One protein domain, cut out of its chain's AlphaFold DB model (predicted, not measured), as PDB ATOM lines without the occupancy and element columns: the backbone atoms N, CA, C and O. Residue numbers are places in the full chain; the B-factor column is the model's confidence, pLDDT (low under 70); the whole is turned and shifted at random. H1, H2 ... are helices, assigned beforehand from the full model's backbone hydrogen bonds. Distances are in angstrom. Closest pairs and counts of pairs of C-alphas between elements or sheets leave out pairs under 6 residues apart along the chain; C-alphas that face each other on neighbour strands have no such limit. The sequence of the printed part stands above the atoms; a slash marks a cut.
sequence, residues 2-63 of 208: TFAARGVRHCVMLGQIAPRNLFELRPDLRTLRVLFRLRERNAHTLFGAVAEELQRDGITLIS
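AT A GLANCE: This is residues 2 to 63 of the 208 residues of the protein "LpxI family protein" of Verrucomicrobia subdivision 3 bacterium (UniProt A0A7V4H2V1). The longest helix, H4, runs along much of the domain's length, and H3 crosses it at a steep angle on one side, while the long link of residues 6 to 18 sweeps past H4 on another side as a wide arc. The two short helices H1 and H2 lie at opposite ends of this arc, with no helix touching either, and after H4 the last residues fold back to pair briefly with the arc, residues 60 to 61 beside 10 to 11. The printed part has 62 residues with four named helices, H1, H2, H3 and H4 in that order, and no named strand; its class is all helix, with 31 residues in the helices. It is only just compact, close to loose, with a radius of gyration of the C-alphas of 12.3 A, and the C-alphas span 31 by 24 by 19 A.

IN THESE COORDINATES: H1 holds residues 2 to 5 and begins at C-alpha 2, (125.776, 46.190, 117.743). Residues 6 to 18 follow with no named element. H2 holds residues 19 to 22, with C-alpha 19 at (125.516, 71.015, 116.063). H3 runs from Leu 29 to Arg 37 and is 12.8 A long from first to last C-alpha. H4, residues 43 to 56, measures 20.2 A and ends at C-alpha 56, (136.678, 48.963, 109.958).

HOW THE PARTS SIT: H3 and H4 touch, with 4 pairs of C-alphas within 8 A. Their closest C-alphas are those of Val 34 and Ala 49, 6.8 A apart. Their lines stand at a steep tilt of 55 degrees, and they run opposite ways. H2 and H4 are apart, but only just, at 8.4 A. H1 is apart from H2, H3 and H4, and H2 is apart from H3. Outside the helices, residues 10 to 11 form a short parallel pairing with residues 60 to 61. In H4 every O i to N i+4 pair is within hydrogen-bond range, in H3 4 of 5 are, and H1 and H2 are too short for such a pair.

THE WHOLE: The two C-alphas farthest apart are those of Arg 6 and Arg 39, at 32.6 A. The C-alphas of Thr 2 and Ser 63, the first and last printed residues, are 20.6 A apart. The printed part has no cut. The link from H1 to H2 is long, with 13 residues; the link from H2 to H3 is short, with 6, and that from H3 to H4 is tight, with 5. The mean pLDDT of the printed part is 85.3, and the model's confidence is under 70 at residues 18 to 20 and 22 to 23.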
ATOM      1  N   THR A   2     127.208  46.534 117.894       89.31
ATOM      2  CA  THR A   2     125.776  46.190 117.743       89.31
ATOM      3  C   THR A   2     125.368  45.802 116.318       89.31
ATOM      4  O   THR A   2     124.668  44.811 116.134       89.31
ATOM      5  N   PHE A   3     125.816  46.563 115.315       91.00
ATOM      6  CA  PHE A   3     125.544  46.289 113.899       91.00
ATOM      7  C   PHE A   3     126.241  45.018 113.402       91.00
ATOM      8  O   PHE A   3     125.582  44.146 112.845       91.00
ATOM      9  N   ALA A   4     127.535  44.871 113.699       86.88
ATOM     10  CA  ALA A   4     128.306  43.678 113.352       86.88
ATOM     11  C   ALA A   4     127.701  42.396 113.957       86.88
ATOM     12  O   ALA A   4     127.535  41.405 113.256       86.88
ATOM     13  N   ALA A   5     127.278  42.434 115.227       91.25
ATOM     14  CA  ALA A   5     126.624  41.304 115.891       91.25
ATOM     15  C   ALA A   5     125.282  40.908 115.246       91.25
ATOM     16  O   ALA A   5     124.841  39.774 115.392       91.25
ATOM     17  N   ARG A   6     124.634  41.834 114.529       94.81
ATOM     18  CA  ARG A   6     123.397  41.596 113.770       94.81
ATOM     19  C   ARG A   6     123.645  41.295 112.287       94.81
ATOM     20  O   ARG A   6     122.690  41.226 111.524       94.81
ATOM     21  N   GLY A   7     124.903  41.155 111.862       94.06
ATOM     22  CA  GLY A   7     125.255  40.886 110.465       94.06
ATOM     23  C   GLY A   7     124.943  42.035 109.500       94.06
ATOM     24  O   GLY A   7     124.877  41.815 108.291       94.06
ATOM     25  N   VAL A   8     124.744  43.255 110.008       96.00
ATOM     26  CA  VAL A   8     124.505  44.441 109.177       96.00
ATOM     27  C   VAL A   8     125.781  44.761 108.401       96.00
ATOM     28  O   VAL A   8     126.840  44.906 109.004       96.00
ATOM     29  N   ARG A   9     125.672  44.890 107.074       95.38
ATOM     30  CA  ARG A   9     126.799  45.250 106.188       95.38
ATOM     31  C   ARG A   9     126.663  46.616 105.531       95.38
ATOM     32  O   ARG A   9     127.654  47.167 105.076       95.38
ATOM     33  N   HIS A  10     125.451  47.158 105.497       94.50
ATOM     34  CA  HIS A  10     125.161  48.463 104.918       94.50
ATOM     35  C   HIS A  10     124.384  49.298 105.924       94.50
ATOM     36  O   HIS A  10     123.514  48.776 106.623       94.50
ATOM     37  N   CYS A  11     124.690  50.587 105.991       92.75
ATOM     38  CA  CYS A  11     123.935  51.537 106.794       92.75
ATOM     39  C   CYS A  11     123.693  52.825 106.009       92.75
ATOM     40  O   CYS A  11     124.483  53.187 105.140       92.75
ATOM     41  N   VAL A  12     122.595  53.498 106.333       91.56
ATOM     42  CA  VAL A  12     122.261  54.852 105.880       91.56
ATOM     43  C   VAL A  12     122.133  55.739 107.112       91.56
ATOM     44  O   VAL A  12     121.740  55.256 108.178       91.56
ATOM     45  N   MET A  13     122.449  57.025 106.980       88.25
ATOM     46  CA  MET A  13     122.184  58.013 108.026       88.25
ATOM     47  C   MET A  13     121.003  58.884 107.619       88.25
ATOM     48  O   MET A  13     120.981  59.448 106.531       88.25
ATOM     49  N   LEU A  14     120.008  58.960 108.501       86.31
ATOM     50  CA  LEU A  14     118.809  59.770 108.331       86.31
ATOM     51  C   LEU A  14     118.482  60.450 109.656       86.31
ATOM     52  O   LEU A  14     118.506  59.811 110.709       86.31
ATOM     53  N   GLY A  15     118.146  61.732 109.584       83.12
ATOM     54  CA  GLY A  15     117.776  62.543 110.737       83.12
ATOM     55  C   GLY A  15     118.689  63.747 110.929       83.12
ATOM     56  O   GLY A  15     119.845  63.764 110.512       83.12
ATOM     57  N   GLN A  16     118.142  64.777 111.570       77.75
ATOM     58  CA  GLN A  16     118.871  66.003 111.851       77.75
ATOM     59  C   GLN A  16     119.862  65.787 112.999       77.75
ATOM     60  O   GLN A  16     119.490  65.340 114.086       77.75
ATOM     61  N   ILE A  17     121.117  66.175 112.781       73.19
ATOM     62  CA  ILE A  17     122.143  66.209 113.823       73.19
ATOM     63  C   ILE A  17     122.321  67.666 114.234       73.19
ATOM     64  O   ILE A  17     122.851  68.478 113.483       73.19
ATOM     65  N   ALA A  18     121.842  68.016 115.427       69.56
ATOM     66  CA  ALA A  18     121.994  69.372 115.931       69.56
ATOM     67  C   ALA A  18     123.474  69.636 116.283       69.56
ATOM     68  O   ALA A  18     124.029  68.871 117.077       69.56
ATOM     69  N   PRO A  19     124.106  70.719 115.786       64.62
ATOM     70  CA  PRO A  19     125.516  71.015 116.063       64.62
ATOM     71  C   PRO A  19     125.858  71.103 117.559       64.62
ATOM     72  O   PRO A  19     126.949  70.715 117.967       64.62
ATOM     73  N   ARG A  20     124.903  71.519 118.407       68.00
ATOM     74  CA  ARG A  20     125.039  71.510 119.878       68.00
ATOM     75  C   ARG A  20     125.399  70.135 120.454       68.00
ATOM     76  O   ARG A  20     126.147  70.056 121.424       68.00
ATOM     77  N   ASN A  21     124.943  69.052 119.820       72.00
ATOM     78  CA  ASN A  21     125.207  67.687 120.277       72.00
ATOM     79  C   ASN A  21     126.698  67.339 120.198       72.00
ATOM     80  O   ASN A  21     127.142  66.407 120.863       72.00
ATOM     81  N   LEU A  22     127.478  68.086 119.408       66.88
ATOM     82  CA  LEU A  22     128.924  67.921 119.351       66.88
ATOM     83  C   LEU A  22     129.610  68.336 120.663       66.88
ATOM     84  O   LEU A  22     130.631  67.756 121.023       66.88
ATOM     85  N   PHE A  23     129.037  69.302 121.388       68.62
ATOM     86  CA  PHE A  23     129.561  69.804 122.662       68.62
ATOM     87  C   PHE A  23     128.949  69.108 123.887       68.62
ATOM     88  O   PHE A  23     129.558  69.104 124.952       68.62
ATOM     89  N   GLU A  24     127.784  68.474 123.737       72.12
ATOM     90  CA  GLU A  24     127.078  67.744 124.807       72.12
ATOM     91  C   GLU A  24     127.290  66.217 124.750       72.12
ATOM     92  O   GLU A  24     126.631  65.442 125.450       72.12
ATOM     93  N   LEU A  25     128.216  65.761 123.908       74.31
ATOM     94  CA  LEU A  25     128.493  64.347 123.693       74.31
ATOM     95  C   LEU A  25     129.053  63.681 124.965       74.31
ATOM     96  O   LEU A  25     129.995  64.174 125.583       74.31
ATOM     97  N   ARG A  26     128.546  62.487 125.301       82.81
ATOM     98  CA  ARG A  26     129.171  61.560 126.263       82.81
ATOM     99  C   ARG A  26     129.850  60.413 125.501       82.81
ATOM    100  O   ARG A  26     129.207  59.388 125.274       82.81
ATOM    101  N   PRO A  27     131.101  60.588 125.035       82.31
ATOM    102  CA  PRO A  27     131.755  59.605 124.182       82.31
ATOM    103  C   PRO A  27     132.155  58.354 124.966       82.31
ATOM    104  O   PRO A  27     132.648  58.438 126.092       82.31
ATOM    105  N   ASP A  28     132.007  57.188 124.340       88.69
ATOM    106  CA  ASP A  28     132.655  55.975 124.827       88.69
ATOM    107  C   ASP A  28     134.163  55.988 124.484       88.69
ATOM    108  O   ASP A  28     134.666  56.861 123.766       88.69
ATOM    109  N   LEU A  29     134.918  55.006 124.987       89.06
ATOM    110  CA  LEU A  29     136.360  54.901 124.722       89.06
ATOM    111  C   LEU A  29     136.695  54.805 123.224       89.06
ATOM    112  O   LEU A  29     137.783  55.213 122.809       89.06
ATOM    113  N   ARG A  30     135.792  54.256 122.406       89.00
ATOM    114  CA  ARG A  30     135.987  54.122 120.961       89.00
ATOM    115  C   ARG A  30     135.796  55.474 120.279       89.00
ATOM    116  O   ARG A  30     136.672  55.889 119.525       89.00
ATOM    117  N   THR A  31     134.719  56.184 120.597       87.31
ATOM    118  CA  THR A  31     134.450  57.538 120.113       87.31
ATOM    119  C   THR A  31     135.561  58.498 120.527       87.31
ATOM    120  O   THR A  31     136.041  59.252 119.688       87.31
ATOM    121  N   LEU A  32     136.061  58.417 121.767       87.06
ATOM    122  CA  LEU A  32     137.221  59.199 122.208       87.06
ATOM    123  C   LEU A  32     138.445  58.956 121.316       87.06
ATOM    124  O   LEU A  32     139.051  59.912 120.839       87.06
ATOM    125  N   ARG A  33     138.792  57.691 121.031       87.88
ATOM    126  CA  ARG A  33     139.924  57.358 120.144       87.88
ATOM    127  C   ARG A  33     139.766  57.938 118.740       87.88
ATOM    128  O   ARG A  33     140.764  58.357 118.164       87.88
ATOM    129  N   VAL A  34     138.551  57.956 118.196       87.94
ATOM    130  CA  VAL A  34     138.269  58.589 116.900       87.94
ATOM    131  C   VAL A  34     138.470  60.104 117.001       87.94
ATOM    132  O   VAL A  34     139.245  60.666 116.234       87.94
ATOM    133  N   LEU A  35     137.869  60.755 118.002       86.12
ATOM    134  CA  LEU A  35     137.951  62.206 118.203       86.12
ATOM    135  C   LEU A  35     139.374  62.720 118.476       86.12
ATOM    136  O   LEU A  35     139.684  63.859 118.124       86.12
ATOM    137  N   PHE A  36     140.240  61.914 119.098       87.25
ATOM    138  CA  PHE A  36     141.651  62.257 119.324       87.25
ATOM    139  C   PHE A  36     142.511  62.196 118.054       87.25
ATOM    140  O   PHE A  36     143.585  62.787 118.030       87.25
ATOM    141  N   ARG A  37     142.067  61.493 117.004       87.19
ATOM    142  CA  ARG A  37     142.798  61.391 115.727       87.19
ATOM    143  C   ARG A  37     142.495  62.541 114.768       87.19
ATOM    144  O   ARG A  37     143.246  62.747 113.819       87.19
ATOM    145  N   LEU A  38     141.407  63.272 114.996       86.25
ATOM    146  CA  LEU A  38     140.976  64.359 114.123       86.25
ATOM    147  C   LEU A  38     141.728  65.650 114.445       86.25
ATOM    148  O   LEU A  38     141.688  66.123 115.580       86.25
ATOM    149  N   ARG A  39     142.392  66.226 113.432       83.12
ATOM    150  CA  ARG A  39     143.075  67.531 113.540       83.12
ATOM    151  C   ARG A  39     142.075  68.677 113.691       83.12
ATOM    152  O   ARG A  39     142.288  69.572 114.496       83.12
ATOM    153  N   GLU A  40     140.973  68.598 112.953       81.69
ATOM    154  CA  GLU A  40     139.859  69.542 112.996       81.69
ATOM    155  C   GLU A  40     138.571  68.785 113.301       81.69
ATOM    156  O   GLU A  40     138.389  67.649 112.861       81.69
ATOM    157  N   ARG A  41     137.670  69.407 114.063       77.31
ATOM    158  CA  ARG A  41     136.391  68.818 114.486       77.31
ATOM    159  C   ARG A  41     135.226  69.566 113.848       77.31
ATOM    160  O   ARG A  41     134.394  70.134 114.549       77.31
ATOM    161  N   ASN A  42     135.206  69.597 112.521       76.50
ATOM    162  CA  ASN A  42     134.092  70.137 111.748       76.50
ATOM    163  C   ASN A  42     133.178  68.994 111.272       76.50
ATOM    164  O   ASN A  42     133.516  67.815 111.404       76.50
ATOM    165  N   ALA A  43     131.999  69.331 110.745       74.00
ATOM    166  CA  ALA A  43     131.022  68.335 110.309       74.00
ATOM    167  C   ALA A  43     131.621  67.332 109.305       74.00
ATOM    168  O   ALA A  43     131.432  66.126 109.451       74.00
ATOM    169  N   HIS A  44     132.407  67.812 108.337       76.81
ATOM    170  CA  HIS A  44     133.011  66.974 107.307       76.81
ATOM    171  C   HIS A  44     133.997  65.948 107.887       76.81
ATOM    172  O   HIS A  44     133.866  64.750 107.626       76.81
ATOM    173  N   THR A  45     134.945  66.385 108.723       82.88
ATOM    174  CA  THR A  45     135.948  65.487 109.321       82.88
ATOM    175  C   THR A  45     135.323  64.505 110.303       82.88
ATOM    176  O   THR A  45     135.709  63.337 110.337       82.88
ATOM    177  N   LEU A  46     134.333  64.947 111.081       83.50
ATOM    178  CA  LEU A  46     133.630  64.101 112.041       83.50
ATOM    179  C   LEU A  46     132.843  62.994 111.343       83.50
ATOM    180  O   LEU A  46     132.994  61.824 111.694       83.50
ATOM    181  N   PHE A  47     132.024  63.342 110.350       83.19
ATOM    182  CA  PHE A  47     131.222  62.362 109.623       83.19
ATOM    183  C   PHE A  47     132.088  61.403 108.806       83.19
ATOM    184  O   PHE A  47     131.863  60.191 108.863       83.19
ATOM    185  N   GLY A  48     133.147  61.903 108.162       86.69
ATOM    186  CA  GLY A  48     134.145  61.059 107.503       86.69
ATOM    187  C   GLY A  48     134.749  60.023 108.457       86.69
ATOM    188  O   GLY A  48     134.756  58.830 108.156       86.69
ATOM    189  N   ALA A  49     135.141  60.445 109.661       89.00
ATOM    190  CA  ALA A  49     135.699  59.553 110.676       89.00
ATOM    191  C   ALA A  49     134.712  58.474 111.143       89.00
ATOM    192  O   ALA A  49     135.112  57.339 111.415       89.00
ATOM    193  N   VAL A  50     133.419  58.806 111.229       88.25
ATOM    194  CA  VAL A  50     132.374  57.825 111.549       88.25
ATOM    195  C   VAL A  50     132.230  56.798 110.423       88.25
ATOM    196  O   VAL A  50     132.156  55.605 110.719       88.25
ATOM    197  N   ALA A  51     132.239  57.217 109.152       89.75
ATOM    198  CA  ALA A  51     132.232  56.282 108.021       89.75
ATOM    199  C   ALA A  51     133.452  55.353 108.032       89.75
ATOM    200  O   ALA A  51     133.295  54.144 107.869       89.75
ATOM    201  N   GLU A  52     134.652  55.889 108.258       91.25
ATOM    202  CA  GLU A  52     135.874  55.083 108.347       91.25
ATOM    203  C   GLU A  52     135.808  54.061 109.485       91.25
ATOM    204  O   GLU A  52     136.199  52.903 109.322       91.25
ATOM    205  N   GLU A  53     135.296  54.468 110.647       91.56
ATOM    206  CA  GLU A  53     135.186  53.587 111.807       91.56
ATOM    207  C   GLU A  53     134.139  52.481 111.605       91.56
ATOM    208  O   GLU A  53     134.359  51.349 112.040       91.56
ATOM    209  N   LEU A  54     133.036  52.769 110.904       91.94
ATOM    210  CA  LEU A  54     132.063  51.759 110.474       91.94
ATOM    211  C   LEU A  54     132.674  50.787 109.459       91.94
ATOM    212  O   LEU A  54     132.507  49.573 109.592       91.94
ATOM    213  N   GLN A  55     133.448  51.299 108.500       93.38
ATOM    214  CA  GLN A  55     134.096  50.478 107.482       93.38
ATOM    215  C   GLN A  55     135.116  49.501 108.094       93.38
ATOM    216  O   GLN A  55     135.224  48.369 107.624       93.38
ATOM    217  N   ARG A  56     135.809  49.877 109.183       92.00
ATOM    218  CA  ARG A  56     136.678  48.963 109.958       92.00
ATOM    219  C   ARG A  56     135.924  47.778 110.569       92.00
ATOM    220  O   ARG A  56     136.514  46.715 110.733       92.00
ATOM    221  N   ASP A  57     134.639  47.948 110.871       91.81
ATOM    222  CA  ASP A  57     133.746  46.879 111.343       91.81
ATOM    223  C   ASP A  57     133.091  46.104 110.173       91.81
ATOM    224  O   ASP A  57     132.220  45.266 110.408       91.81
ATOM    225  N   GLY A  58     133.479  46.371 108.917       93.38
ATOM    226  CA  GLY A  58     132.895  45.749 107.723       93.38
ATOM    227  C   GLY A  58     131.514  46.295 107.348       93.38
ATOM    228  O   GLY A  58     130.762  45.625 106.642       93.38
ATOM    229  N   ILE A  59     131.165  47.488 107.840       95.94
ATOM    230  CA  ILE A  59     129.876  48.137 107.598       95.94
ATOM    231  C   ILE A  59     130.094  49.311 106.652       95.94
ATOM    232  O   ILE A  59     130.708  50.312 107.016       95.94
ATOM    233  N   THR A  60     129.545  49.214 105.451       93.88
ATOM    234  CA  THR A  60     129.637  50.272 104.452       93.88
ATOM    235  C   THR A  60     128.513  51.279 104.641       93.88
ATOM    236  O   THR A  60     127.327  50.940 104.631       93.88
ATOM    237  N   LEU A  61     128.887  52.544 104.806       91.25
ATOM    238  CA  LEU A  61     127.935  53.643 104.771       91.25
ATOM    239  C   LEU A  61     127.580  53.977 103.318       91.25
ATOM    240  O   LEU A  61     128.450  54.367 102.533       91.25
ATOM    241  N   ILE A  62     126.298  53.851 102.988       92.00
ATOM    242  CA  ILE A  62     125.729  54.117 101.666       92.00
ATOM    243  C   ILE A  62     124.845  55.370 101.693       92.00
ATOM    244  O   ILE A  62     124.384  55.807 102.747       92.00
ATOM    245  N   SER A  63     124.620  55.959 100.518       89.19
ATOM    246  CA  SER A  63     123.755  57.133 100.372       89.19
ATOM    247  C   SER A  63     122.287  56.755 100.509       89.19
ATOM    248  O   SER A  63     121.856  55.755  99.942       89.19
TER     249      SER A  63